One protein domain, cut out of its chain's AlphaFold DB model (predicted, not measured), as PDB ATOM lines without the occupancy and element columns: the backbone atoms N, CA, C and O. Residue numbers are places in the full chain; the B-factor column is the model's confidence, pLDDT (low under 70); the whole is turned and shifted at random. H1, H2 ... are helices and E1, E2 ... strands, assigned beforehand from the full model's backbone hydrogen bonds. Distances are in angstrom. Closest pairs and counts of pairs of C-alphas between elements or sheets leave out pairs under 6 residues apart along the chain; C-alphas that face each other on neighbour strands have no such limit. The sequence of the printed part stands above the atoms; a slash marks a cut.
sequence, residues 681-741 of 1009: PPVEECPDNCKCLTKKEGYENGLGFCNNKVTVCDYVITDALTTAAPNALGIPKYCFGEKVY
ATOM      1  N   PRO A 681     169.885 121.368 219.143       73.88
ATOM      2  CA  PRO A 681     170.088 122.544 218.313       73.88
ATOM      3  C   PRO A 681     171.468 122.465 217.645       73.88
ATOM      4  O   PRO A 681     172.430 122.069 218.306       73.88
ATOM      5  N   PRO A 682     171.600 122.838 216.363       75.31
ATOM      6  CA  PRO A 682     172.905 122.905 215.720       75.31
ATOM      7  C   PRO A 682     173.825 123.852 216.501       75.31
ATOM      8  O   PRO A 682     173.422 124.956 216.874       75.31
ATOM      9  N   VAL A 683     175.047 123.390 216.770       83.19
ATOM     10  CA  VAL A 683     176.107 124.206 217.368       83.19
ATOM     11  C   VAL A 683     176.732 125.035 216.250       83.19
ATOM     12  O   VAL A 683     177.243 124.474 215.284       83.19
ATOM     13  N   GLU A 684     176.669 126.358 216.367       86.44
ATOM     14  CA  GLU A 684     177.287 127.296 215.422       86.44
ATOM     15  C   GLU A 684     178.498 127.965 216.096       86.44
ATOM     16  O   GLU A 684     178.426 128.387 217.254       86.44
ATOM     17  N   GLU A 685     179.618 128.088 215.376       91.12
ATOM     18  CA  GLU A 685     180.777 128.850 215.856       91.12
ATOM     19  C   GLU A 685     180.419 130.337 216.013       91.12
ATOM     20  O   GLU A 685     179.718 130.922 215.182       91.12
ATOM     21  N   CYS A 686     180.894 130.971 217.090       93.62
ATOM     22  CA  CYS A 686     180.641 132.394 217.302       93.62
ATOM     23  C   CYS A 686     181.416 133.257 216.295       93.62
ATOM     24  O   CYS A 686     182.587 132.975 216.048       93.62
ATOM     25  N   PRO A 687     180.819 134.352 215.782       91.31
ATOM     26  CA  PRO A 687     181.540 135.353 214.996       91.31
ATOM     27  C   PRO A 687     182.772 135.904 215.735       91.31
ATOM     28  O   PRO A 687     182.758 135.986 216.963       91.31
ATOM     29  N   ASP A 688     183.796 136.354 214.996       91.19
ATOM     30  CA  ASP A 688     185.110 136.778 215.528       91.19
ATOM     31  C   ASP A 688     185.053 137.827 216.660       91.19
ATOM     32  O   ASP A 688     185.966 137.922 217.482       91.19
ATOM     33  N   ASN A 689     183.987 138.629 216.732       91.69
ATOM     34  CA  ASN A 689     183.782 139.656 217.757       91.69
ATOM     35  C   ASN A 689     182.986 139.175 218.986       91.69
ATOM     36  O   ASN A 689     182.606 139.994 219.828       91.69
ATOM     37  N   CYS A 690     182.725 137.874 219.106       96.12
ATOM     38  CA  CYS A 690     181.870 137.298 220.136       96.12
ATOM     39  C   CYS A 690     182.535 136.126 220.864       96.12
ATOM     40  O   CYS A 690     183.362 135.398 220.325       96.12
ATOM     41  N   LYS A 691     182.172 135.946 222.135       96.81
ATOM     42  CA  LYS A 691     182.699 134.910 223.025       96.81
ATOM     43  C   LYS A 691     181.620 133.881 223.331       96.81
ATOM     44  O   LYS A 691     180.491 134.244 223.648       96.81
ATOM     45  N   CYS A 692     181.989 132.607 223.285       96.44
ATOM     46  CA  CYS A 692     181.115 131.509 223.672       96.44
ATOM     47  C   CYS A 692     181.099 131.352 225.201       96.44
ATOM     48  O   CYS A 692     182.059 130.849 225.783       96.44
ATOM     49  N   LEU A 693     180.033 131.815 225.855       95.94
ATOM     50  CA  LEU A 693     179.914 131.890 227.317       95.94
ATOM     51  C   LEU A 693     178.589 131.289 227.785       95.94
ATOM     52  O   LEU A 693     177.585 131.343 227.075       95.94
ATOM     53  N   THR A 694     178.534 130.756 229.004       94.69
ATOM     54  CA  THR A 694     177.238 130.436 229.623       94.69
ATOM     55  C   THR A 694     176.408 131.711 229.800       94.69
ATOM     56  O   THR A 694     176.939 132.821 229.890       94.69
ATOM     57  N   LYS A 695     175.079 131.580 229.892       91.19
ATOM     58  CA  LYS A 695     174.185 132.738 230.078       91.19
ATOM     59  C   LYS A 695     174.559 133.580 231.309       91.19
ATOM     60  O   LYS A 695     174.472 134.803 231.261       91.19
ATOM     61  N   LYS A 696     175.004 132.927 232.387       88.50
ATOM     62  CA  LYS A 696     175.477 133.585 233.612       88.50
ATOM     63  C   LYS A 696     176.754 134.391 233.355       88.50
ATOM     64  O   LYS A 696     176.763 135.588 233.617       88.50
ATOM     65  N   GLU A 697     177.778 133.767 232.774       92.25
ATOM     66  CA  GLU A 697     179.049 134.431 232.449       92.25
ATOM     67  C   GLU A 697     178.857 135.599 231.471       92.25
ATOM     68  O   GLU A 697     179.478 136.645 231.634       92.25
ATOM     69  N   GLY A 698     177.988 135.453 230.466       91.50
ATOM     70  CA  GLY A 698     177.684 136.520 229.511       91.50
ATOM     71  C   GLY A 698     177.156 137.783 230.197       91.50
ATOM     72  O   GLY A 698     177.666 138.877 229.955       91.50
ATOM     73  N   TYR A 699     176.193 137.637 231.112       84.88
ATOM     74  CA  TYR A 699     175.633 138.773 231.848       84.88
ATOM     75  C   TYR A 699     176.565 139.329 232.925       84.88
ATOM     76  O   TYR A 699     176.622 140.546 233.089       84.88
ATOM     77  N   GLU A 700     177.324 138.482 233.626       85.31
ATOM     78  CA  GLU A 700     178.322 138.931 234.609       85.31
ATOM     79  C   GLU A 700     179.434 139.768 233.956       85.31
ATOM     80  O   GLU A 700     179.964 140.686 234.578       85.31
ATOM     81  N   ASN A 701     179.727 139.520 232.675       84.94
ATOM     82  CA  ASN A 701     180.668 140.310 231.882       84.94
ATOM     83  C   ASN A 701     180.040 141.544 231.199       84.94
ATOM     84  O   ASN A 701     180.715 142.211 230.416       84.94
ATOM     85  N   GLY A 702     178.762 141.857 231.449       85.62
ATOM     86  CA  GLY A 702     178.073 142.988 230.815       85.62
ATOM     87  C   GLY A 702     177.850 142.828 229.304       85.62
ATOM     88  O   GLY A 702     177.623 143.816 228.606       85.62
ATOM     89  N   LEU A 703     177.919 141.599 228.786       90.06
ATOM     90  CA  LEU A 703     177.738 141.291 227.371       90.06
ATOM     91  C   LEU A 703     176.265 140.994 227.054       90.06
ATOM     92  O   LEU A 703     175.464 140.617 227.912       90.06
ATOM     93  N   GLY A 704     175.900 141.158 225.788       87.44
ATOM     94  CA  GLY A 704     174.602 140.763 225.242       87.44
ATOM     95  C   GLY A 704     174.777 139.636 224.248       87.44
ATOM     96  O   GLY A 704     175.900 139.319 223.871       87.44
ATOM     97  N   PHE A 705     173.678 139.030 223.810       90.25
ATOM     98  CA  PHE A 705     173.756 138.055 222.729       90.25
ATOM     99  C   PHE A 705     174.390 138.699 221.491       90.25
ATOM    100  O   PHE A 705     174.051 139.825 221.123       90.25
ATOM    101  N   CYS A 706     175.344 137.993 220.891       91.44
ATOM    102  CA  CYS A 706     176.098 138.455 219.735       91.44
ATOM    103  C   CYS A 706     175.150 138.884 218.608       91.44
ATOM    104  O   CYS A 706     174.276 138.112 218.222       91.44
ATOM    105  N   ASN A 707     175.292 140.112 218.097       86.56
ATOM    106  CA  ASN A 707     174.401 140.677 217.072       86.56
ATOM    107  C   ASN A 707     172.900 140.565 217.422       86.56
ATOM    108  O   ASN A 707     172.064 140.419 216.537       86.56
ATOM    109  N   ASN A 708     172.554 140.588 218.717       81.69
ATOM    110  CA  ASN A 708     171.201 140.353 219.235       81.69
ATOM    111  C   ASN A 708     170.578 138.989 218.844       81.69
ATOM    112  O   ASN A 708     169.370 138.812 218.994       81.69
ATOM    113  N   LYS A 709     171.377 138.003 218.399       85.62
ATOM    114  CA  LYS A 709     170.935 136.649 218.025       85.62
ATOM    115  C   LYS A 709     171.368 135.621 219.074       85.62
ATOM    116  O   LYS A 709     172.535 135.550 219.457       85.62
ATOM    117  N   VAL A 710     170.431 134.788 219.532       88.19
ATOM    118  CA  VAL A 710     170.733 133.672 220.442       88.19
ATOM    119  C   VAL A 710     171.304 132.509 219.632       88.19
ATOM    120  O   VAL A 710     170.554 131.729 219.049       88.19
ATOM    121  N   THR A 711     172.627 132.387 219.619       90.62
ATOM    122  CA  THR A 711     173.347 131.292 218.954       90.62
ATOM    123  C   THR A 711     173.999 130.391 220.001       90.62
ATOM    124  O   THR A 711     174.724 130.893 220.859       90.62
ATOM    125  N   VAL A 712     173.721 129.083 219.957       92.31
ATOM    126  CA  VAL A 712     174.347 128.074 220.833       92.31
ATOM    127  C   VAL A 712     175.686 127.673 220.227       92.31
ATOM    128  O   VAL A 712     175.733 127.291 219.061       92.31
ATOM    129  N   CYS A 713     176.755 127.759 221.013       94.62
ATOM    130  CA  CYS A 713     178.122 127.597 220.511       94.62
ATOM    131  C   CYS A 713     178.918 126.474 221.176       94.62
ATOM    132  O   CYS A 713     179.921 126.051 220.616       94.62
ATOM    133  N   ASP A 714     178.500 125.994 222.352       93.44
ATOM    134  CA  ASP A 714     179.159 124.894 223.067       93.44
ATOM    135  C   ASP A 714     178.285 124.416 224.248       93.44
ATOM    136  O   ASP A 714     177.270 125.039 224.567       93.44
ATOM    137  N   TYR A 715     178.697 123.354 224.944       90.19
ATOM    138  CA  TYR A 715     178.098 122.863 226.188       90.19
ATOM    139  C   TYR A 715     179.186 122.580 227.245       90.19
ATOM    140  O   TYR A 715     180.169 121.895 226.980       90.19
ATOM    141  N   VAL A 716     179.020 123.076 228.477       86.88
ATOM    142  CA  VAL A 716     179.917 122.793 229.615       86.88
ATOM    143  C   VAL A 716     179.532 121.471 230.268       86.88
ATOM    144  O   VAL A 716     178.541 121.406 230.995       86.88
ATOM    145  N   ILE A 717     180.341 120.432 230.081       78.31
ATOM    146  CA  ILE A 717     180.227 119.187 230.849       78.31
ATOM    147  C   ILE A 717     180.945 119.396 232.190       78.31
ATOM    148  O   ILE A 717     182.159 119.576 232.217       78.31
ATOM    149  N   THR A 718     180.212 119.430 233.304       72.31
ATOM    150  CA  THR A 718     180.814 119.518 234.648       72.31
ATOM    151  C   THR A 718     181.099 118.126 235.206       72.31
ATOM    152  O   THR A 718     180.271 117.236 235.030       72.31
ATOM    153  N   ASP A 719     182.187 117.955 235.961       58.03
ATOM    154  CA  ASP A 719     182.614 116.660 236.532       58.03
ATOM    155  C   ASP A 719     181.533 115.942 237.367       58.03
ATOM    156  O   ASP A 719     181.514 114.714 237.427       58.03
ATOM    157  N   ALA A 720     180.571 116.682 237.931       54.12
ATOM    158  CA  ALA A 720     179.412 116.134 238.643       54.12
ATOM    159  C   ALA A 720     178.481 115.255 237.772       54.12
ATOM    160  O   ALA A 720     177.699 114.479 238.317       54.12
ATOM    161  N   LEU A 721     178.571 115.339 236.439       51.59
ATOM    162  CA  LEU A 721     177.791 114.522 235.499       51.59
ATOM    163  C   LEU A 721     178.428 113.155 235.192       51.59
ATOM    164  O   LEU A 721     177.795 112.319 234.556       51.59
ATOM    165  N   THR A 722     179.657 112.887 235.642       50.62
ATOM    166  CA  THR A 722     180.355 111.628 235.315       50.62
ATOM    167  C   THR A 722     179.962 110.439 236.203       50.62
ATOM    168  O   THR A 722     180.268 109.299 235.860       50.62
ATOM    169  N   THR A 723     179.247 110.667 237.312       47.41
ATOM    170  CA  THR A 723     178.877 109.621 238.291       47.41
ATOM    171  C   THR A 723     177.374 109.346 238.415       47.41
ATOM    172  O   THR A 723     176.993 108.454 239.170       47.41
ATOM    173  N   ALA A 724     176.510 110.058 237.684       41.44
ATOM    174  CA  ALA A 724     175.056 109.881 237.734       41.44
ATOM    175  C   ALA A 724     174.480 109.673 236.324       41.44
ATOM    176  O   ALA A 724     174.323 110.633 235.582       41.44
ATOM    177  N   ALA A 725     174.152 108.413 236.005       38.41
ATOM    178  CA  ALA A 725     173.528 107.914 234.771       38.41
ATOM    179  C   ALA A 725     174.266 108.231 233.438       38.41
ATOM    180  O   ALA A 725     174.694 109.355 233.202       38.41
ATOM    181  N   PRO A 726     174.364 107.278 232.490       41.16
ATOM    182  CA  PRO A 726     175.097 107.459 231.226       41.16
ATOM    183  C   PRO A 726     174.533 108.525 230.252       41.16
ATOM    184  O   PRO A 726     175.048 108.641 229.144       41.16
ATOM    185  N   ASN A 727     173.529 109.323 230.647       45.34
ATOM    186  CA  ASN A 727     172.795 110.251 229.772       45.34
ATOM    187  C   ASN A 727     172.695 111.706 230.282       45.34
ATOM    188  O   ASN A 727     171.941 112.493 229.711       45.34
ATOM    189  N   ALA A 728     173.419 112.110 231.329       45.66
ATOM    190  CA  ALA A 728     173.452 113.522 231.712       45.66
ATOM    191  C   ALA A 728     174.391 114.300 230.762       45.66
ATOM    192  O   ALA A 728     175.550 113.919 230.591       45.66
ATOM    193  N   LEU A 729     173.929 115.410 230.164       55.22
ATOM    194  CA  LEU A 729     174.746 116.315 229.334       55.22
ATOM    195  C   LEU A 729     174.693 117.778 229.822       55.22
ATOM    196  O   LEU A 729     173.777 118.188 230.531       55.22
ATOM    197  N   GLY A 730     175.750 118.523 229.475       68.88
ATOM    198  CA  GLY A 730     176.218 119.768 230.099       68.88
ATOM    199  C   GLY A 730     175.402 121.060 229.904       68.88
ATOM    200  O   GLY A 730     174.457 121.132 229.125       68.88
ATOM    201  N   ILE A 731     175.802 122.124 230.613       84.88
ATOM    202  CA  ILE A 731     175.160 123.454 230.611       84.88
ATOM    203  C   ILE A 731     175.459 124.181 229.282       84.88
ATOM    204  O   ILE A 731     176.633 124.379 228.971       84.88
ATOM    205  N   PRO A 732     174.458 124.643 228.507       87.50
ATOM    206  CA  PRO A 732     174.697 125.290 227.214       87.50
ATOM    207  C   PRO A 732     175.426 126.639 227.336       87.50
ATOM    208  O   PRO A 732     175.128 127.459 228.214       87.50
ATOM    209  N   LYS A 733     176.342 126.894 226.396       94.56
ATOM    210  CA  LYS A 733     176.970 128.192 226.130       94.56
ATOM    211  C   LYS A 733     176.370 128.844 224.884       94.56
ATOM    212  O   LYS A 733     175.968 128.171 223.936       94.56
ATOM    213  N   TYR A 734     176.359 130.171 224.879       95.06
ATOM    214  CA  TYR A 734     175.839 131.007 223.805       95.06
ATOM    215  C   TYR A 734     176.878 132.039 223.361       95.06
ATOM    216  O   TYR A 734     177.779 132.394 224.121       95.06
ATOM    217  N   CYS A 735     176.738 132.557 222.145       95.50
ATOM    218  CA  CYS A 735     177.576 133.646 221.658       95.50
ATOM    219  C   CYS A 735     177.174 134.982 222.289       95.50
ATOM    220  O   CYS A 735     176.056 135.462 222.093       95.50
ATOM    221  N   PHE A 736     178.110 135.612 222.998       95.00
ATOM    222  CA  PHE A 736     177.957 136.920 223.631       95.00
ATOM    223  C   PHE A 736     178.950 137.938 223.051       95.00
ATOM    224  O   PHE A 736     180.128 137.634 222.902       95.00
ATOM    225  N   GLY A 737     178.492 139.152 222.750       92.88
ATOM    226  CA  GLY A 737     179.307 140.275 222.269       92.88
ATOM    227  C   GLY A 737     179.027 141.558 223.055       92.88
ATOM    228  O   GLY A 737     178.125 141.596 223.898       92.88
ATOM    229  N   GLU A 738     179.800 142.618 222.808       88.88
ATOM    230  CA  GLU A 738     179.527 143.934 223.403       88.88
ATOM    231  C   GLU A 738     178.112 144.397 223.013       88.88
ATOM    232  O   GLU A 738     177.764 144.429 221.829       88.88
ATOM    233  N   LYS A 739     177.265 144.730 224.003       73.31
ATOM    234  CA  LYS A 739     175.914 145.246 223.729       73.31
ATOM    235  C   LYS A 739     176.026 146.591 223.022       73.31
ATOM    236  O   LYS A 739     176.340 147.606 223.641       73.31
ATOM    237  N   VAL A 740     175.671 146.618 221.742       77.19
ATOM    238  CA  VAL A 740     175.376 147.866 221.039       77.19
ATOM    239  C   VAL A 740     173.941 148.251 221.392       77.19
ATOM    240  O   VAL A 740     172.987 147.780 220.777       77.19
ATOM    241  N   TYR A 741     173.771 149.062 222.437       81.31
ATOM    242  CA  TYR A 741     172.457 149.600 222.780       81.31
ATOM    243  C   TYR A 741     172.002 150.566 221.689       81.31
ATOM    244  O   TYR A 741     172.700 151.528 221.359       81.31
TER     245      TYR A 741
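What this domain is: This is residues 681 to 741 of the 1009 residues of an uncharacterized protein of Candidatus Altiarchaeales archaeon WOR_SM1_79 (UniProt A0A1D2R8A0). Long strand E4, with E1 on one side and E2 and E3 on the other, makes a small, strongly twisted sheet; helix H1 is over it, and residues 722 to 727 stick out. Under half of the 61 printed residues are in named elements; the class is mixed, the branched sheet antiparallel. The whole is only just loose, close to compact, radius of gyration of the C-alphas 13.1 A, spans 43 by 24 by 15 A.

Where its parts are: Find E4, residues 731 to 738, running 22.1 A from C-alpha 731 at (175.160, 123.454, 230.611) to C-alpha 738 at (179.527, 143.934, 223.403). Before it come E1, residues 691 to 694, H1, 695 to 700, E2, 703 to 705, and E3, 712 to 716.

How they stand to each other: In the hairpin of E3 and E4, find N 731 and O 716 within hydrogen-bond range, 2.9 A. H1, with every O i to N i+4 pair within range, is on the sheet; its closest C-alphas to E4 are Gly 698 and Phe 736, 5.9 A.

The domain as a whole: The printed part has no cut; the long link, residues 717 to 730, has low confidence at 719 to 730.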